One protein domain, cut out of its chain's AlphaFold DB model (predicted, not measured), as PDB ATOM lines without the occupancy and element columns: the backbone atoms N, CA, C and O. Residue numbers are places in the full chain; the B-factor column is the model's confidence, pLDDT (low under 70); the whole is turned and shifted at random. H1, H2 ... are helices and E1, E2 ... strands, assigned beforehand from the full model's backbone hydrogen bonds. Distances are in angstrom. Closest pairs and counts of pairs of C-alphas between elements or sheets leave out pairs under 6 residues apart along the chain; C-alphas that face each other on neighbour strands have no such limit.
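Overview. This is residues 6 to 158 of the 159 residues of an uncharacterized protein of Chloroflexia bacterium SDU3-3 (UniProt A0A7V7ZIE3). What shape is this? With little regular structure, loops surround a small antiparallel sheet, the meander E2 E3 E4; H2, H3 and H4 sit off one side, and residues 149 to 158 stick out. How large? The 153 printed residues, mixed helices and strands, are compact, spanning 52 by 35 by 31 A, radius of gyration of the C-alphas 16.3 A.

Along the chain. Which strands? E2 is residues 70 to 76, from (207.473, 199.359, 261.476), E3 86 to 93, E4 96 to 102 and E1 27 to 29. Which helices? H1 is residues 53 to 56, H2 107 to 110, H3 118 to 128, H4 132 to 137 and H5 151 to 156, ending at (226.426, 174.902, 277.791).

Arrangement. What pairs? E2 and E3 form a hairpin, N 72 to O 90 2.8 A; E3 and E4 form another, N 91 to O 99 2.9 A. And the helices? H2 and H3 only graze the sheet.

Size, cuts and confidence. Any cut? The printed part has no cut. Where is confidence low? The pLDDT is under 70 at residues 21 to 25 and 137 to 158.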
ATOM      1  N   PHE A   6     206.614 190.833 249.114       94.25
ATOM      2  CA  PHE A   6     206.149 192.191 248.852       94.25
ATOM      3  C   PHE A   6     206.256 192.491 247.356       94.25
ATOM      4  O   PHE A   6     207.245 192.130 246.710       94.25
ATOM      5  N   ALA A   7     205.239 193.161 246.820       93.00
ATOM      6  CA  ALA A   7     205.154 193.560 245.424       93.00
ATOM      7  C   ALA A   7     204.675 195.012 245.315       93.00
ATOM      8  O   ALA A   7     203.697 195.418 245.943       93.00
ATOM      9  N   ALA A   8     205.370 195.807 244.501       92.38
ATOM     10  CA  ALA A   8     205.033 197.204 244.262       92.38
ATOM     11  C   ALA A   8     205.612 197.708 242.940       92.38
ATOM     12  O   ALA A   8     206.537 197.117 242.385       92.38
ATOM     13  N   GLU A   9     205.089 198.839 242.474       93.12
ATOM     14  CA  GLU A   9     205.678 199.588 241.371       93.12
ATOM     15  C   GLU A   9     206.921 200.349 241.851       93.12
ATOM     16  O   GLU A   9     206.822 201.402 242.484       93.12
ATOM     17  N   LEU A  10     208.112 199.822 241.555       93.88
ATOM     18  CA  LEU A  10     209.378 200.398 242.016       93.88
ATOM     19  C   LEU A  10     210.172 201.009 240.865       93.88
ATOM     20  O   LEU A  10     210.467 200.355 239.865       93.88
ATOM     21  N   ARG A  11     210.581 202.274 241.009       95.06
ATOM     22  CA  ARG A  11     211.470 202.923 240.039       95.06
ATOM     23  C   ARG A  11     212.906 202.445 240.245       95.06
ATOM     24  O   ARG A  11     213.510 202.708 241.279       95.06
ATOM     25  N   CYS A  12     213.467 201.787 239.234       94.81
ATOM     26  CA  CYS A  12     214.861 201.361 239.238       94.81
ATOM     27  C   CYS A  12     215.807 202.575 239.257       94.81
ATOM     28  O   CYS A  12     215.710 203.418 238.360       94.81
ATOM     29  N   PRO A  13     216.764 202.657 240.198       95.56
ATOM     30  CA  PRO A  13     217.705 203.775 240.253       95.56
ATOM     31  C   PRO A  13     218.674 203.789 239.058       95.56
ATOM     32  O   PRO A  13     219.138 204.854 238.660       95.56
ATOM     33  N   THR A  14     218.947 202.631 238.445       95.81
ATOM     34  CA  THR A  14     219.884 202.503 237.318       95.81
ATOM     35  C   THR A  14     219.239 202.846 235.975       95.81
ATOM     36  O   THR A  14     219.709 203.741 235.281       95.81
ATOM     37  N   CYS A  15     218.162 202.154 235.587       95.19
ATOM     38  CA  CYS A  15     217.545 202.322 234.263       95.19
ATOM     39  C   CYS A  15     216.279 203.191 234.260       95.19
ATOM     40  O   CYS A  15     215.645 203.336 233.214       95.19
ATOM     41  N   GLN A  16     215.871 203.723 235.419       95.56
ATOM     42  CA  GLN A  16     214.701 204.597 235.607       95.56
ATOM     43  C   GLN A  16     213.344 203.987 235.234       95.56
ATOM     44  O   GLN A  16     212.311 204.651 235.354       95.56
ATOM     45  N   THR A  17     213.320 202.716 234.828       94.00
ATOM     46  CA  THR A  17     212.080 201.999 234.548       94.00
ATOM     47  C   THR A  17     211.348 201.684 235.841       94.00
ATOM     48  O   THR A  17     211.968 201.317 236.837       94.00
ATOM     49  N   ILE A  18     210.025 201.810 235.799       91.94
ATOM     50  CA  ILE A  18     209.134 201.318 236.843       91.94
ATOM     51  C   ILE A  18     208.992 199.809 236.640       91.94
ATOM     52  O   ILE A  18     208.464 199.373 235.618       91.94
ATOM     53  N   ALA A  19     209.520 199.022 237.571       81.38
ATOM     54  CA  ALA A  19     209.224 197.602 237.655       81.38
ATOM     55  C   ALA A  19     207.775 197.474 238.131       81.38
ATOM     56  O   ALA A  19     207.483 197.798 239.277       81.38
ATOM     57  N   SER A  20     206.865 197.104 237.231       74.38
ATOM     58  CA  SER A  20     205.480 196.787 237.571       74.38
ATOM     59  C   SER A  20     205.402 195.414 238.246       74.38
ATOM     60  O   SER A  20     206.317 194.600 238.118       74.38
ATOM     61  N   GLY A  21     204.325 195.155 238.994       59.06
ATOM     62  CA  GLY A  21     204.176 193.938 239.810       59.06
ATOM     63  C   GLY A  21     204.231 192.610 239.036       59.06
ATOM     64  O   GLY A  21     204.429 191.564 239.643       59.06
ATOM     65  N   ASP A  22     204.098 192.645 237.709       62.84
ATOM     66  CA  ASP A  22     204.279 191.525 236.776       62.84
ATOM     67  C   ASP A  22     205.745 191.310 236.340       62.84
ATOM     68  O   ASP A  22     206.122 190.209 235.946       62.84
ATOM     69  N   MET A  23     206.600 192.330 236.471       57.25
ATOM     70  CA  MET A  23     208.050 192.298 236.244       57.25
ATOM     71  C   MET A  23     208.817 192.345 237.578       57.25
ATOM     72  O   MET A  23     209.686 193.185 237.806       57.25
ATOM     73  N   LEU A  24     208.442 191.409 238.454       58.16
ATOM     74  CA  LEU A  24     209.148 190.847 239.613       58.16
ATOM     75  C   LEU A  24     210.232 191.726 240.270       58.16
ATOM     76  O   LEU A  24     211.406 191.359 240.307       58.16
ATOM     77  N   ALA A  25     209.826 192.825 240.907       64.19
ATOM     78  CA  ALA A  25     210.507 193.270 242.121       64.19
ATOM     79  C   ALA A  25     209.957 192.453 243.302       64.19
ATOM     80  O   ALA A  25     209.175 192.954 244.106       64.19
ATOM     81  N   LEU A  26     210.287 191.159 243.338       78.75
ATOM     82  CA  LEU A  26     209.882 190.279 244.431       78.75
ATOM     83  C   LEU A  26     210.849 190.446 245.593       78.75
ATOM     84  O   LEU A  26     212.039 190.167 245.460       78.75
ATOM     85  N   MET A  27     210.310 190.875 246.727       89.31
ATOM     86  CA  MET A  27     211.025 190.924 247.997       89.31
ATOM     87  C   MET A  27     210.424 189.844 248.882       89.31
ATOM     88  O   MET A  27     209.357 190.038 249.472       89.31
ATOM     89  N   GLN A  28     211.050 188.668 248.888       89.00
ATOM     90  CA  GLN A  28     210.581 187.541 249.683       89.00
ATOM     91  C   GLN A  28     210.544 187.948 251.156       89.00
ATOM     92  O   GLN A  28     211.554 188.367 251.711       89.00
ATOM     93  N   THR A  29     209.395 187.772 251.805       88.25
ATOM     94  CA  THR A  29     209.231 188.117 253.214       88.25
ATOM     95  C   THR A  29     208.911 186.894 254.057       88.25
ATOM     96  O   THR A  29     208.264 185.937 253.631       88.25
ATOM     97  N   ARG A  30     209.382 186.941 255.299       89.31
ATOM     98  CA  ARG A  30     209.128 185.933 256.334       89.31
ATOM     99  C   ARG A  30     208.268 186.485 257.465       89.31
ATOM    100  O   ARG A  30     208.178 185.887 258.526       89.31
ATOM    101  N   ILE A  31     207.675 187.661 257.275       90.50
ATOM    102  CA  ILE A  31     207.012 188.371 258.365       90.50
ATOM    103  C   ILE A  31     205.683 187.730 258.794       90.50
ATOM    104  O   ILE A  31     205.270 187.921 259.934       90.50
ATOM    105  N   GLN A  32     205.021 186.982 257.906       91.19
ATOM    106  CA  GLN A  32     203.715 186.369 258.172       91.19
ATOM    107  C   GLN A  32     203.835 185.169 259.108       91.19
ATOM    108  O   GLN A  32     204.741 184.351 258.968       91.19
ATOM    109  N   ALA A  33     202.871 185.034 260.018       89.19
ATOM    110  CA  ALA A  33     202.734 183.852 260.864       89.19
ATOM    111  C   ALA A  33     202.445 182.571 260.061       89.19
ATOM    112  O   ALA A  33     202.922 181.501 260.429       89.19
ATOM    113  N   ASP A  34     201.668 182.699 258.983       90.50
ATOM    114  CA  ASP A  34     201.247 181.604 258.109       90.50
ATOM    115  C   ASP A  34     201.442 182.026 256.638       90.50
ATOM    116  O   ASP A  34     200.577 182.695 256.064       90.50
ATOM    117  N   PRO A  35     202.625 181.773 256.044       91.81
ATOM    118  CA  PRO A  35     202.903 182.163 254.667       91.81
ATOM    119  C   PRO A  35     202.098 181.304 253.686       91.81
ATOM    120  O   PRO A  35     201.998 180.091 253.842       91.81
ATOM    121  N   SER A  36     201.575 181.937 252.635       92.50
ATOM    122  CA  SER A  36     200.670 181.312 251.650       92.50
ATOM    123  C   SER A  36     201.167 181.425 250.206       92.50
ATOM    124  O   SER A  36     200.433 181.133 249.262       92.50
ATOM    125  N   GLY A  37     202.395 181.918 250.013       91.56
ATOM    126  CA  GLY A  37     202.981 182.118 248.690       91.56
ATOM    127  C   GLY A  37     202.386 183.302 247.926       91.56
ATOM    128  O   GLY A  37     202.530 183.374 246.705       91.56
ATOM    129  N   ARG A  38     201.686 184.218 248.608       93.00
ATOM    130  CA  ARG A  38     200.987 185.329 247.950       93.00
ATOM    131  C   ARG A  38     201.870 186.563 247.788       93.00
ATOM    132  O   ARG A  38     202.830 186.781 248.529       93.00
ATOM    133  N   LEU A  39     201.488 187.401 246.830       92.94
ATOM    134  CA  LEU A  39     202.024 188.749 246.689       92.94
ATOM    135  C   LEU A  39     201.284 189.691 247.643       92.94
ATOM    136  O   LEU A  39     200.057 189.650 247.721       92.94
ATOM    137  N   LEU A  40     202.045 190.502 248.369       94.38
ATOM    138  CA  LEU A  40     201.566 191.476 249.341       94.38
ATOM    139  C   LEU A  40     201.784 192.888 248.796       94.38
ATOM    140  O   LEU A  40     202.917 193.288 248.517       94.38
ATOM    141  N   TYR A  41     200.699 193.641 248.675       95.06
ATOM    142  CA  TYR A  41     200.659 194.993 248.132       95.06
ATOM    143  C   TYR A  41     200.332 196.027 249.215       95.06
ATOM    144  O   TYR A  41     199.938 195.708 250.338       95.06
ATOM    145  N   VAL A  42     200.461 197.309 248.870       96.31
ATOM    146  CA  VAL A  42     199.958 198.401 249.713       96.31
ATOM    147  C   VAL A  42     198.458 198.219 249.965       96.31
ATOM    148  O   VAL A  42     197.685 198.015 249.032       96.31
ATOM    149  N   GLY A  43     198.055 198.312 251.232       97.50
ATOM    150  CA  GLY A  43     196.688 198.057 251.685       97.50
ATOM    151  C   GLY A  43     196.418 196.611 252.111       97.50
ATOM    152  O   GLY A  43     195.375 196.359 252.717       97.50
ATOM    153  N   ASP A  44     197.342 195.674 251.876       96.81
ATOM    154  CA  ASP A  44     197.191 194.311 252.377       96.81
ATOM    155  C   ASP A  44     197.517 194.210 253.868       96.81
ATOM    156  O   ASP A  44     198.370 194.919 254.421       96.81
ATOM    157  N   ARG A  45     196.815 193.282 254.526       96.12
ATOM    158  CA  ARG A  45     197.073 192.914 255.916       96.12
ATOM    159  C   ARG A  45     198.191 191.889 256.032       96.12
ATOM    160  O   ARG A  45     198.234 190.908 255.284       96.12
ATOM    161  N   VAL A  46     199.023 192.115 257.038       94.12
ATOM    162  CA  VAL A  46     200.142 191.275 257.438       94.12
ATOM    163  C   VAL A  46     199.958 190.888 258.897       94.12
ATOM    164  O   VAL A  46     200.013 191.738 259.792       94.12
ATOM    165  N   ASP A  47     199.781 189.594 259.128       91.81
ATOM    166  CA  ASP A  47     199.724 189.016 260.464       91.81
ATOM    167  C   ASP A  47     201.149 188.671 260.889       91.81
ATOM    168  O   ASP A  47     201.659 187.576 260.648       91.81
ATOM    169  N   VAL A  48     201.821 189.665 261.474       88.12
ATOM    170  CA  VAL A  48     203.216 189.553 261.910       88.12
ATOM    171  C   VAL A  48     203.360 188.382 262.881       88.12
ATOM    172  O   VAL A  48     202.664 188.336 263.900       88.12
ATOM    173  N   ALA A  49     204.273 187.450 262.592       85.25
ATOM    174  CA  ALA A  49     204.429 186.256 263.411       85.25
ATOM    175  C   ALA A  49     204.789 186.591 264.873       85.25
ATOM    176  O   ALA A  49     205.429 187.620 265.146       85.25
ATOM    177  N   PRO A  50     204.431 185.717 265.834       79.88
ATOM    178  CA  PRO A  50     204.791 185.896 267.235       79.88
ATOM    179  C   PRO A  50     206.295 186.155 267.424       79.88
ATOM    180  O   PRO A  50     207.142 185.433 266.902       79.88
ATOM    181  N   GLY A  51     206.632 187.201 268.183       79.69
ATOM    182  CA  GLY A  51     208.019 187.638 268.392       79.69
ATOM    183  C   GLY A  51     208.574 188.593 267.325       79.69
ATOM    184  O   GLY A  51     209.695 189.080 267.469       79.69
ATOM    185  N   GLY A  52     207.776 188.940 266.311       86.00
ATOM    186  CA  GLY A  52     208.083 190.003 265.356       86.00
ATOM    187  C   GLY A  52     209.063 189.595 264.249       86.00
ATOM    188  O   GLY A  52     209.467 188.434 264.158       86.00
ATOM    189  N   PRO A  53     209.485 190.546 263.396       86.81
ATOM    190  CA  PRO A  53     210.377 190.254 262.269       86.81
ATOM    191  C   PRO A  53     211.714 189.633 262.685       86.81
ATOM    192  O   PRO A  53     212.247 188.791 261.965       86.81
ATOM    193  N   ALA A  54     212.237 190.001 263.862       86.44
ATOM    194  CA  ALA A  54     213.525 189.517 264.363       86.44
ATOM    195  C   ALA A  54     213.586 187.986 264.513       86.44
ATOM    196  O   ALA A  54     214.632 187.378 264.301       86.44
ATOM    197  N   ASN A  55     212.452 187.355 264.825       83.31
ATOM    198  CA  ASN A  55     212.361 185.900 264.944       83.31
ATOM    199  C   ASN A  55     212.195 185.196 263.590       83.31
ATOM    200  O   ASN A  55     212.256 183.974 263.527       83.31
ATOM    201  N   ASN A  56     212.018 185.959 262.510       84.44
ATOM    202  CA  ASN A  56     211.762 185.450 261.169       84.44
ATOM    203  C   ASN A  56     212.891 185.780 260.185       84.44
ATOM    204  O   ASN A  56     212.674 185.860 258.981       84.44
ATOM    205  N   GLY A  57     214.116 185.962 260.677       84.19
ATOM    206  CA  GLY A  57     215.290 186.188 259.832       84.19
ATOM    207  C   GLY A  57     215.527 187.643 259.432       84.19
ATOM    208  O   GLY A  57     216.465 187.902 258.687       84.19
ATOM    209  N   TYR A  58     214.742 188.588 259.953       91.75
ATOM    210  CA  TYR A  58     215.145 189.989 259.922       91.75
ATOM    211  C   TYR A  58     216.103 190.291 261.066       91.75
ATOM    212  O   TYR A  58     216.021 189.726 262.155       91.75
ATOM    213  N   LEU A  59     216.977 191.255 260.841       92.06
ATOM    214  CA  LEU A  59     217.879 191.779 261.843       92.06
ATOM    215  C   LEU A  59     217.345 193.128 262.298       92.06
ATOM    216  O   LEU A  59     217.116 194.032 261.495       92.06
ATOM    217  N   ALA A  60     217.113 193.256 263.602       91.50
ATOM    218  CA  ALA A  60     216.769 194.542 264.181       91.50
ATOM    219  C   ALA A  60     217.980 195.477 264.059       91.50
ATOM    220  O   ALA A  60     219.067 195.137 264.517       91.50
ATOM    221  N   VAL A  61     217.768 196.639 263.450       90.94
ATOM    222  CA  VAL A  61     218.669 197.797 263.520       90.94
ATOM    223  C   VAL A  61     218.224 198.679 264.676       90.94
ATOM    224  O   VAL A  61     219.014 199.106 265.513       90.94
ATOM    225  N   ARG A  62     216.917 198.926 264.761       85.88
ATOM    226  CA  ARG A  62     216.296 199.672 265.848       85.88
ATOM    227  C   ARG A  62     214.944 199.043 266.161       85.88
ATOM    228  O   ARG A  62     214.100 199.005 265.270       85.88
ATOM    229  N   PRO A  63     214.680 198.623 267.408       74.50
ATOM    230  CA  PRO A  63     213.365 198.116 267.772       74.50
ATOM    231  C   PRO A  63     212.282 199.135 267.408       74.50
ATOM    232  O   PRO A  63     212.403 200.313 267.763       74.50
ATOM    233  N   ALA A  64     211.242 198.691 266.702       80.12
ATOM    234  CA  ALA A  64     210.039 199.496 266.556       80.12
ATOM    235  C   ALA A  64     209.441 199.728 267.952       80.12
ATOM    236  O   ALA A  64     209.460 198.834 268.805       80.12
ATOM    237  N   GLN A  65     208.939 200.933 268.209       81.69
ATOM    238  CA  GLN A  65     208.207 201.175 269.446       81.69
ATOM    239  C   GLN A  65     206.859 200.451 269.372       81.69
ATOM    240  O   GLN A  65     206.287 200.256 268.297       81.69
ATOM    241  N   ALA A  66     206.338 200.030 270.525       77.56
ATOM    242  CA  ALA A  66     205.014 199.430 270.565       77.56
ATOM    243  C   ALA A  66     203.991 200.401 269.950       77.56
ATOM    244  O   ALA A  66     203.969 201.584 270.286       77.56
ATOM    245  N   HIS A  67     203.144 199.885 269.057       78.56
ATOM    246  CA  HIS A  67     202.097 200.638 268.359       78.56
ATOM    247  C   HIS A  67     202.567 201.729 267.380       78.56
ATOM    248  O   HIS A  67     201.716 202.479 266.894       78.56
ATOM    249  N   THR A  68     203.858 201.815 267.047       88.94
ATOM    250  CA  THR A  68     204.332 202.680 265.953       88.94
ATOM    251  C   THR A  68     204.404 201.921 264.633       88.94
ATOM    252  O   THR A  68     204.345 200.690 264.604       88.94
ATOM    253  N   ALA A  69     204.549 202.662 263.533       94.88
ATOM    254  CA  ALA A  69     204.908 202.074 262.254       94.88
ATOM    255  C   ALA A  69     206.240 201.313 262.365       94.88
ATOM    256  O   ALA A  69     207.137 201.685 263.128       94.88
ATOM    257  N   MET A  70     206.320 200.224 261.616       95.00
ATOM    258  CA  MET A  70     207.473 199.359 261.476       95.00
ATOM    259  C   MET A  70     208.038 199.535 260.074       95.00
ATOM    260  O   MET A  70     207.327 199.343 259.091       95.00
ATOM    261  N   HIS A  71     209.315 199.878 260.009       97.00
ATOM    262  CA  HIS A  71     210.037 200.167 258.781       97.00
ATOM    263  C   HIS A  71     210.996 199.015 258.484       97.00
ATOM    264  O   HIS A  71     211.925 198.758 259.257       97.00
ATOM    265  N   LEU A  72     210.753 198.302 257.389       96.69
ATOM    266  CA  LEU A  72     211.614 197.232 256.892       96.69
ATOM    267  C   LEU A  72     212.390 197.747 255.684       96.69
ATOM    268  O   LEU A  72     211.816 198.426 254.835       96.69
ATOM    269  N   LEU A  73     213.667 197.398 255.581       97.38
ATOM    270  CA  LEU A  73     214.440 197.598 254.363       97.38
ATOM    271  C   LEU A  73     214.633 196.258 253.665       97.38
ATOM    272  O   LEU A  73     215.212 195.332 254.233       97.38
ATOM    273  N   GLU A  74     214.147 196.193 252.434       96.00
ATOM    274  CA  GLU A  74     214.147 195.007 251.590       96.00
ATOM    275  C   GLU A  74     215.077 195.169 250.392       96.00
ATOM    276  O   GLU A  74     215.320 196.282 249.907       96.00
ATOM    277  N   VAL A  75     215.561 194.033 249.893       94.94
ATOM    278  CA  VAL A  75     216.430 193.951 248.717       94.94
ATOM    279  C   VAL A  75     215.620 193.518 247.510       94.94
ATOM    280  O   VAL A  75     214.843 192.571 247.575       94.94
ATOM    281  N   TRP A  76     215.831 194.181 246.377       94.25
ATOM    282  CA  TRP A  76     215.215 193.778 245.119       94.25
ATOM    283  C   TRP A  76     216.158 193.958 243.931       94.25
ATOM    284  O   TRP A  76     217.063 194.798 243.926       94.25
ATOM    285  N   THR A  77     215.919 193.183 242.876       92.62
ATOM    286  CA  THR A  77     216.645 193.276 241.603       92.62
ATOM    287  C   THR A  77     215.700 193.774 240.520       92.62
ATOM    288  O   THR A  77     214.555 193.340 240.432       92.62
ATOM    289  N   CYS A  78     216.157 194.702 239.679       92.25
ATOM    290  CA  CYS A  78     215.332 195.224 238.600       92.25
ATOM    291  C   CYS A  78     215.170 194.186 237.485       92.25
ATOM    292  O   CYS A  78     216.130 193.894 236.776       92.25
ATOM    293  N   GLY A  79     213.945 193.711 237.250       89.31
ATOM    294  CA  GLY A  79     213.658 192.734 236.193       89.31
ATOM    295  C   GLY A  79     213.977 193.197 234.763       89.31
ATOM    296  O   GLY A  79     214.142 192.364 233.879       89.31
ATOM    297  N   ARG A  80     214.109 194.511 234.510       90.94
ATOM    298  CA  ARG A  80     214.370 195.043 233.159       90.94
ATOM    299  C   ARG A  80     215.847 195.149 232.797       90.94
ATOM    300  O   ARG A  80     216.217 194.801 231.681       90.94
ATOM    301  N   CYS A  81     216.675 195.695 233.685       92.56
ATOM    302  CA  CYS A  81     218.109 195.882 233.422       92.56
ATOM    303  C   CYS A  81     219.003 194.984 234.281       92.56
ATOM    304  O   CYS A  81     220.217 195.157 234.255       92.56
ATOM    305  N   ALA A  82     218.405 194.074 235.059       91.94
ATOM    306  CA  ALA A  82     219.075 193.174 235.998       91.94
ATOM    307  C   ALA A  82     219.978 193.881 237.026       91.94
ATOM    308  O   ALA A  82     220.820 193.239 237.647       91.94
ATOM    309  N   SER A  83     219.827 195.199 237.220       93.88
ATOM    310  CA  SER A  83     220.614 195.915 238.220       93.88
ATOM    311  C   SER A  83     220.134 195.535 239.615       93.88
ATOM    312  O   SER A  83     218.929 195.474 239.875       93.88
ATOM    313  N   GLY A  84     221.082 195.300 240.510       90.31
ATOM    314  CA  GLY A  84     220.855 194.944 241.900       90.31
ATOM    315  C   GLY A  84     222.194 194.814 242.640       90.31
ATOM    316  O   GLY A  84     223.233 194.714 241.981       90.31
ATOM    317  N   PRO A  85     222.184 194.831 243.981       93.94
ATOM    318  CA  PRO A  85     220.999 195.002 244.824       93.94
ATOM    319  C   PRO A  85     220.454 196.443 244.796       93.94
ATOM    320  O   PRO A  85     221.210 197.413 244.812       93.94
ATOM    321  N   ASN A  86     219.128 196.579 244.725       95.56
ATOM    322  CA  ASN A  86     218.402 197.826 244.974       95.56
ATOM    323  C   ASN A  86     217.610 197.688 246.277       95.56
ATOM    324  O   ASN A  86     217.423 196.583 246.782       95.56
ATOM    325  N   TRP A  87     217.091 198.805 246.780       96.88
ATOM    326  CA  TRP A  87     216.508 198.862 248.117       96.88
ATOM    327  C   TRP A  87     215.094 199.413 248.079       96.88
ATOM    328  O   TRP A  87     214.789 200.319 247.292       96.88
ATOM    329  N   ALA A  88     214.236 198.865 248.928       97.00
ATOM    330  CA  ALA A  88     212.891 199.367 249.133       97.00
ATOM    331  C   ALA A  88     212.557 199.413 250.620       97.00
ATOM    332  O   ALA A  88     212.846 198.481 251.364       97.00
ATOM    333  N   GLU A  89     211.941 200.508 251.043       97.81
ATOM    334  CA  GLU A  89     211.351 200.622 252.366       97.81
ATOM    335  C   GLU A  89     209.916 200.098 252.321       97.81
ATOM    336  O   GLU A  89     209.109 200.545 251.501       97.81
ATOM    337  N   VAL A  90     209.603 199.175 253.227       97.69
ATOM    338  CA  VAL A  90     208.248 198.696 253.489       97.69
ATOM    339  C   VAL A  90     207.812 199.226 254.848       97.69
ATOM    340  O   VAL A  90     208.427 198.918 255.869       97.69
ATOM    341  N   VAL A  91     206.733 200.005 254.867       97.62
ATOM    342  CA  VAL A  91     206.164 200.557 256.100       97.62
ATOM    343  C   VAL A  91     204.900 199.790 256.447       97.62
ATOM    344  O   VAL A  91     203.936 199.784 255.682       97.62
ATOM    345  N   ILE A  92     204.892 199.158 257.618       96.25
ATOM    346  CA  ILE A  92     203.737 198.440 258.156       96.25
ATOM    347  C   ILE A  92     203.264 199.147 259.419       96.25
ATOM    348  O   ILE A  92     204.000 199.261 260.395       96.25
ATOM    349  N   GLU A  93     202.007 199.571 259.440       95.44
ATOM    350  CA  GLU A  93     201.392 200.184 260.612       95.44
ATOM    351  C   GLU A  93     200.138 199.406 261.000       95.44
ATOM    352  O   GLU A  93     199.240 199.205 260.184       95.44
ATOM    353  N   ARG A  94     200.072 198.954 262.263       92.94
ATOM    354  CA  ARG A  94     198.933 198.182 262.805       92.94
ATOM    355  C   ARG A  94     198.558 196.968 261.934       92.94
ATOM    356  O   ARG A  94     197.379 196.672 261.749       92.94
ATOM    357  N   GLY A  95     199.573 196.278 261.405       93.06
ATOM    358  CA  GLY A  95     199.408 195.097 260.554       93.06
ATOM    359  C   GLY A  95     198.927 195.402 259.132       93.06
ATOM    360  O   GLY A  95     198.486 194.491 258.446       93.06
ATOM    361  N   LEU A  96     198.973 196.660 258.686       96.44
ATOM    362  CA  LEU A  96     198.615 197.075 257.329       96.44
ATOM    363  C   LEU A  96     199.849 197.620 256.607       96.44
ATOM    364  O   LEU A  96     200.561 198.451 257.175       96.44
ATOM    365  N   ILE A  97     200.086 197.194 255.366       97.38
ATOM    366  CA  ILE A  97     201.153 197.760 254.530       97.38
ATOM    367  C   ILE A  97     200.726 199.157 254.073       97.38
ATOM    368  O   ILE A  97     199.796 199.300 253.280       97.38
ATOM    369  N   GLN A  98     201.407 200.184 254.570       98.12
ATOM    370  CA  GLN A  98     201.136 201.589 254.250       98.12
ATOM    371  C   GLN A  98     201.853 202.033 252.979       98.12
ATOM    372  O   GLN A  98     201.286 202.748 252.155       98.12
ATOM    373  N   SER A  99     203.104 201.611 252.808       97.81
ATOM    374  CA  SER A  99     203.904 201.964 251.641       97.81
ATOM    375  C   SER A  99     204.960 200.909 251.347       97.81
ATOM    376  O   SER A  99     205.466 200.244 252.249       97.81
ATOM    377  N   ILE A 100     205.294 200.791 250.064       96.75
ATOM    378  CA  ILE A 100     206.441 200.044 249.555       96.75
ATOM    379  C   ILE A 100     207.114 200.968 248.541       96.75
ATOM    380  O   ILE A 100     206.543 201.252 247.487       96.75
ATOM    381  N   THR A 101     208.288 201.499 248.869       96.50
ATOM    382  CA  THR A 101     208.918 202.573 248.087       96.50
ATOM    383  C   THR A 101     210.395 202.326 247.866       96.50
ATOM    384  O   THR A 101     211.111 201.988 248.800       96.50
ATOM    385  N   ALA A 102     210.878 202.553 246.642       96.31
ATOM    386  CA  ALA A 102     212.304 202.476 246.341       96.31
ATOM    387  C   ALA A 102     213.048 203.613 247.056       96.31
ATOM    388  O   ALA A 102     212.661 204.777 246.937       96.31
ATOM    389  N   VAL A 103     214.128 203.279 247.763       97.69
ATOM    390  CA  VAL A 103     214.925 204.238 248.542       97.69
ATOM    391  C   VAL A 103     216.413 204.102 248.212       97.69
ATOM    392  O   VAL A 103     216.882 203.003 247.907       97.69
ATOM    393  N   PRO A 104     217.201 205.192 248.255       97.31
ATOM    394  CA  PRO A 104     218.651 205.071 248.219       97.31
ATOM    395  C   PRO A 104     219.136 204.420 249.517       97.31
ATOM    396  O   PRO A 104     218.627 204.725 250.597       97.31
ATOM    397  N   LEU A 105     220.159 203.571 249.442       97.44
ATOM    398  CA  LEU A 105     220.825 203.092 250.646       97.44
ATOM    399  C   LEU A 105     221.828 204.145 251.112       97.44
ATOM    400  O   LEU A 105     222.805 204.454 250.433       97.44
ATOM    401  N   SER A 106     221.539 204.733 252.264       97.25
ATOM    402  CA  SER A 106     222.327 205.801 252.863       97.25
ATOM    403  C   SER A 106     222.230 205.727 254.380       97.25
ATOM    404  O   SER A 106     221.323 205.088 254.920       97.25
ATOM    405  N   ARG A 107     223.109 206.448 255.082       95.75
ATOM    406  CA  ARG A 107     223.015 206.576 256.540       95.75
ATOM    407  C   ARG A 107     221.656 207.128 256.985       95.75
ATOM    408  O   ARG A 107     221.063 206.593 257.912       95.75
ATOM    409  N   ALA A 108     221.139 208.137 256.282       96.00
ATOM    410  CA  ALA A 108     219.844 208.740 256.593       96.00
ATOM    411  C   ALA A 108     218.679 207.748 256.438       96.00
ATOM    412  O   ALA A 108     217.725 207.812 257.210       96.00
ATOM    413  N   THR A 109     218.773 206.832 255.471       96.44
ATOM    414  CA  THR A 109     217.821 205.726 255.302       96.44
ATOM    415  C   THR A 109     217.935 204.766 256.482       96.44
ATOM    416  O   THR A 109     216.955 204.530 257.178       96.44
ATOM    417  N   LEU A 110     219.143 204.274 256.780       95.69
ATOM    418  CA  LEU A 110     219.375 203.327 257.877       95.69
ATOM    419  C   LEU A 110     218.960 203.875 259.252       95.69
ATOM    420  O   LEU A 110     218.497 203.115 260.096       95.69
ATOM    421  N   ASP A 111     219.065 205.188 259.473       93.50
ATOM    422  CA  ASP A 111     218.643 205.829 260.722       93.50
ATOM    423  C   ASP A 111     217.112 205.834 260.930       93.50
ATOM    424  O   ASP A 111     216.660 206.112 262.047       93.50
ATOM    425  N   GLN A 112     216.319 205.534 259.894       94.44
ATOM    426  CA  GLN A 112     214.849 205.467 259.933       94.44
ATOM    427  C   GLN A 112     214.318 204.028 259.979       94.44
ATOM    428  O   GLN A 112     213.223 203.791 260.483       94.44
ATOM    429  N   ILE A 113     215.109 203.063 259.511       96.50
ATOM    430  CA  ILE A 113     214.710 201.660 259.401       96.50
ATOM    431  C   ILE A 113     214.738 200.955 260.764       96.50
ATOM    432  O   ILE A 113     215.639 201.151 261.585       96.50
ATOM    433  N   ASN A 114     213.750 200.088 260.999       95.19
ATOM    434  CA  ASN A 114     213.700 199.235 262.182       95.19
ATOM    435  C   ASN A 114     214.379 197.884 261.951       95.19
ATOM    436  O   ASN A 114     215.108 197.407 262.825       95.19
ATOM    437  N   TYR A 115     214.149 197.283 260.785       95.38
ATOM    438  CA  TYR A 115     214.598 195.934 260.461       95.38
ATOM    439  C   TYR A 115     215.179 195.855 259.049       95.38
ATOM    440  O   TYR A 115     214.676 196.494 258.129       95.38
ATOM    441  N   ILE A 116     216.210 195.035 258.876       95.50
ATOM    442  CA  ILE A 116     216.849 194.748 257.586       95.50
ATOM    443  C   ILE A 116     216.905 193.234 257.364       95.50
ATOM    444  O   ILE A 116     216.854 192.478 258.336       95.50
ATOM    445  N   THR A 117     217.029 192.778 256.122       92.75
ATOM    446  CA  THR A 117     217.363 191.371 255.842       92.75
ATOM    447  C   THR A 117     218.848 191.090 256.104       92.75
ATOM    448  O   THR A 117     219.662 192.002 256.262       92.75
ATOM    449  N   ASP A 118     219.223 189.817 256.180       90.44
ATOM    450  CA  ASP A 118     220.612 189.374 256.344       90.44
ATOM    451  C   ASP A 118     221.527 189.797 255.181       90.44
ATOM    452  O   ASP A 118     222.695 190.126 255.399       90.44
ATOM    453  N   GLU A 119     220.986 189.894 253.967       90.69
ATOM    454  CA  GLU A 119     221.692 190.408 252.783       90.69
ATOM    455  C   GLU A 119     222.215 191.849 252.954       90.69
ATOM    456  O   GLU A 119     223.174 192.254 252.293       90.69
ATOM    457  N   LEU A 120     221.622 192.633 253.865       93.69
ATOM    458  CA  LEU A 120     221.983 194.030 254.122       93.69
ATOM    459  C   LEU A 120     223.093 194.214 255.170       93.69
ATOM    460  O   LEU A 120     223.571 195.337 255.326       93.69
ATOM    461  N   VAL A 121     223.528 193.162 255.876       94.06
ATOM    462  CA  VAL A 121     224.488 193.284 256.998       94.06
ATOM    463  C   VAL A 121     225.799 193.926 256.564       94.06
ATOM    464  O   VAL A 121     226.267 194.865 257.201       94.06
ATOM    465  N   PHE A 122     226.375 193.454 255.457       94.69
ATOM    466  CA  PHE A 122     227.644 193.980 254.958       94.69
ATOM    467  C   PHE A 122     227.547 195.480 254.641       94.69
ATOM    468  O   PHE A 122     228.397 196.263 255.063       94.69
ATOM    469  N   TYR A 123     226.474 195.892 253.962       96.00
ATOM    470  CA  TYR A 123     226.272 197.294 253.603       96.00
ATOM    471  C   TYR A 123     225.955 198.171 254.817       96.00
ATOM    472  O   TYR A 123     226.351 199.335 254.866       96.00
ATOM    473  N   PHE A 124     225.245 197.626 255.808       95.19
ATOM    474  CA  PHE A 124     224.995 198.314 257.068       95.19
ATOM    475  C   PHE A 124     226.314 198.660 257.767       95.19
ATOM    476  O   PHE A 124     226.533 199.820 258.127       95.19
ATOM    477  N   ASP A 125     227.199 197.676 257.922       95.19
ATOM    478  CA  ASP A 125     228.491 197.838 258.587       95.19
ATOM    479  C   ASP A 125     229.372 198.851 257.840       95.19
ATOM    480  O   ASP A 125     229.966 199.736 258.459       95.19
ATOM    481  N   GLU A 126     229.399 198.775 256.505       96.56
ATOM    482  CA  GLU A 126     230.145 199.700 255.644       96.56
ATOM    483  C   GLU A 126     229.664 201.152 255.796       96.56
ATOM    484  O   GLU A 126     230.469 202.067 255.967       96.56
ATOM    485  N   ILE A 127     228.348 201.383 255.776       96.50
ATOM    486  CA  ILE A 127     227.765 202.734 255.812       96.50
ATOM    487  C   ILE A 127     227.813 203.344 257.211       96.50
ATOM    488  O   ILE A 127     227.957 204.561 257.368       96.50
ATOM    489  N   THR A 128     227.630 202.527 258.246       94.12
ATOM    490  CA  THR A 128     227.580 203.014 259.629       94.12
ATOM    491  C   THR A 128     228.952 203.064 260.288       94.12
ATOM    492  O   THR A 128     229.122 203.825 261.244       94.12
ATOM    493  N   GLY A 129     229.920 202.286 259.790       95.00
ATOM    494  CA  GLY A 129     231.228 202.085 260.411       95.00
ATOM    495  C   GLY A 129     231.167 201.280 261.715       95.00
ATOM    496  O   GLY A 129     232.161 201.221 262.440       95.00
ATOM    497  N   VAL A 130     230.011 200.695 262.044       90.62
ATOM    498  CA  VAL A 130     229.774 199.943 263.278       90.62
ATOM    499  C   VAL A 130     229.178 198.591 262.912       90.62
ATOM    500  O   VAL A 130     228.105 198.561 262.314       90.62
ATOM    501  N   PRO A 131     229.807 197.472 263.312       91.25
ATOM    502  CA  PRO A 131     229.228 196.167 263.055       91.25
ATOM    503  C   PRO A 131     227.840 196.023 263.684       91.25
ATOM    504  O   PRO A 131     227.664 196.323 264.870       91.25
ATOM    505  N   LEU A 132     226.864 195.509 262.938       87.25
ATOM    506  CA  LEU A 132     225.467 195.407 263.374       87.25
ATOM    507  C   LEU A 132     225.305 194.646 264.702       87.25
ATOM    508  O   LEU A 132     224.491 195.012 265.553       87.25
ATOM    509  N   TYR A 133     226.123 193.614 264.932       82.00
ATOM    510  CA  TYR A 133     226.107 192.872 266.197       82.00
ATOM    511  C   TYR A 133     226.535 193.734 267.397       82.00
ATOM    512  O   TYR A 133     226.024 193.538 268.498       82.00
ATOM    513  N   GLN A 134     227.434 194.706 267.201       79.38
ATOM    514  CA  GLN A 134     227.815 195.681 268.232       79.38
ATOM    515  C   GLN A 134     226.756 196.774 268.365       79.38
ATOM    516  O   GLN A 134     226.452 197.203 269.480       79.38
ATOM    517  N   PHE A 135     226.154 197.177 267.244       76.69
ATOM    518  CA  PHE A 135     225.082 198.168 267.204       76.69
ATOM    519  C   PHE A 135     223.914 197.766 268.118       76.69
ATOM    520  O   PHE A 135     223.455 198.553 268.947       76.69
ATOM    521  N   ASN A 136     223.518 196.492 268.069       71.25
ATOM    522  CA  ASN A 136     222.446 195.954 268.908       71.25
ATOM    523  C   ASN A 136     222.794 195.873 270.404       71.25
ATOM    524  O   ASN A 136     221.904 195.966 271.249       71.25
ATOM    525  N   GLN A 137     224.074 195.755 270.767       66.56
ATOM    526  CA  GLN A 137     224.504 195.711 272.173       66.56
ATOM    527  C   GLN A 137     224.509 197.092 272.844       66.56
ATOM    528  O   GLN A 137     224.347 197.184 274.068       66.56
ATOM    529  N   GLN A 138     224.674 198.153 272.047       61.75
ATOM    530  CA  GLN A 138     224.669 199.550 272.493       61.75
ATOM    531  C   GLN A 138     223.258 200.111 272.711       61.75
ATOM    532  O   GLN A 138     223.107 201.196 273.278       61.75
ATOM    533  N   ALA A 139     222.214 199.382 272.305       58.78
ATOM    534  CA  ALA A 139     220.848 199.757 272.626       58.78
ATOM    535  C   ALA A 139     220.672 199.814 274.162       58.78
ATOM    536  O   ALA A 139     221.102 198.881 274.856       58.78
ATOM    537  N   PRO A 140     220.053 200.886 274.709       53.31
ATOM    538  CA  PRO A 140     219.718 200.984 276.126       53.31
ATOM    539  C   PRO A 140     219.099 199.679 276.642       53.31
ATOM    540  O   PRO A 140     218.362 199.039 275.892       53.31
ATOM    541  N   PRO A 141     219.343 199.269 277.898       54.75
ATOM    542  CA  PRO A 141     218.837 198.001 278.431       54.75
ATOM    543  C   PRO A 141     217.308 197.870 278.330       54.75
ATOM    544  O   PRO A 141     216.810 196.778 278.101       54.75
ATOM    545  N   GLU A 142     216.578 198.988 278.367       54.84
ATOM    546  CA  GLU A 142     215.122 199.076 278.145       54.84
ATOM    547  C   GLU A 142     214.684 198.741 276.702       54.84
ATOM    548  O   GLU A 142     213.506 198.534 276.428       54.84
ATOM    549  N   ARG A 143     215.637 198.706 275.764       52.09
ATOM    550  CA  ARG A 143     215.474 198.390 274.335       52.09
ATOM    551  C   ARG A 143     216.108 197.056 273.943       52.09
ATOM    552  O   ARG A 143     216.010 196.662 272.781       52.09
ATOM    553  N   ARG A 144     216.761 196.356 274.878       53.88
ATOM    554  CA  ARG A 144     217.210 194.981 274.654       53.88
ATOM    555  C   ARG A 144     215.968 194.108 274.684       53.88
ATOM    556  O   ARG A 144     215.384 193.893 275.740       53.88
ATOM    557  N   SER A 145     215.543 193.653 273.509       48.62
ATOM    558  CA  SER A 145     214.535 192.605 273.398       48.62
ATOM    559  C   SER A 145     214.903 191.475 274.362       48.62
ATOM    560  O   SER A 145     215.962 190.866 274.231       48.62
ATOM    561  N   THR A 146     214.035 191.186 275.328       50.00
ATOM    562  CA  THR A 146     214.170 190.045 276.246       50.00
ATOM    563  C   THR A 146     214.010 188.693 275.531       50.00
ATOM    564  O   THR A 146     213.926 187.664 276.191       50.00
ATOM    565  N   LEU A 147     213.932 188.679 274.193       46.06
ATOM    566  CA  LEU A 147     213.613 187.511 273.368       46.06
ATOM    567  C   LEU A 147     214.801 186.927 272.593       46.06
ATOM    568  O   LEU A 147     214.578 186.103 271.714       46.06
ATOM    569  N   GLN A 148     216.049 187.283 272.902       50.38
ATOM    570  CA  GLN A 148     217.156 186.426 272.473       50.38
ATOM    571  C   GLN A 148     217.478 185.431 273.590       50.38
ATOM    572  O   GLN A 148     218.088 185.832 274.583       50.38
ATOM    573  N   PRO A 149     217.101 184.139 273.473       48.19
ATOM    574  CA  PRO A 149     217.809 183.119 274.224       48.19
ATOM    575  C   PRO A 149     219.281 183.239 273.833       48.19
ATOM    576  O   PRO A 149     219.636 183.238 272.653       48.19
ATOM    577  N   ASN A 150     220.134 183.416 274.832       54.22
ATOM    578  CA  ASN A 150     221.567 183.378 274.643       54.22
ATOM    579  C   ASN A 150     221.913 181.996 274.068       54.22
ATOM    580  O   ASN A 150     221.838 180.990 274.772       54.22
ATOM    581  N   TRP A 151     222.248 181.921 272.780       53.62
ATOM    582  CA  TRP A 151     222.594 180.654 272.126       53.62
ATOM    583  C   TRP A 151     223.793 179.968 272.807       53.62
ATOM    584  O   TRP A 151     223.914 178.745 272.740       53.62
ATOM    585  N   LEU A 152     224.627 180.725 273.534       52.03
ATOM    586  CA  LEU A 152     225.693 180.174 274.373       52.03
ATOM    587  C   LEU A 152     225.156 179.449 275.622       52.03
ATOM    588  O   LEU A 152     225.744 178.446 276.015       52.03
ATOM    589  N   ASP A 153     224.022 179.864 276.195       52.53
ATOM    590  CA  ASP A 153     223.424 179.197 277.367       52.53
ATOM    591  C   ASP A 153     222.717 177.883 276.996       52.53
ATOM    592  O   ASP A 153     222.638 176.968 277.816       52.53
ATOM    593  N   LEU A 154     222.235 177.749 275.756       53.84
ATOM    594  CA  LEU A 154     221.632 176.502 275.265       53.84
ATOM    595  C   LEU A 154     222.687 175.436 274.930       53.84
ATOM    596  O   LEU A 154     222.445 174.246 275.126       53.84
ATOM    597  N   LEU A 155     223.876 175.847 274.484       54.19
ATOM    598  CA  LEU A 155     224.977 174.920 274.206       54.19
ATOM    599  C   LEU A 155     225.704 174.452 275.476       54.19
ATOM    600  O   LEU A 155     226.207 173.333 275.493       54.19
ATOM    601  N   TYR A 156     225.726 175.255 276.547       49.62
ATOM    602  CA  TYR A 156     226.426 174.902 277.791       49.62
ATOM    603  C   TYR A 156     225.586 174.144 278.830       49.62
ATOM    604  O   TYR A 156     226.167 173.480 279.680       49.62
ATOM    605  N   ASN A 157     224.251 174.177 278.753       49.12
ATOM    606  CA  ASN A 157     223.367 173.443 279.679       49.12
ATOM    607  C   ASN A 157     222.871 172.090 279.128       49.12
ATOM    608  O   ASN A 157     221.913 171.522 279.648       49.12
ATOM    609  N   SER A 158     223.503 171.588 278.063       57.69
ATOM    610  CA  SER A 158     223.177 170.303 277.422       57.69
ATOM    611  C   SER A 158     224.194 169.185 277.732       57.69
ATOM    612  O   SER A 158     224.187 168.155 277.057       57.69
TER     613      SER A 158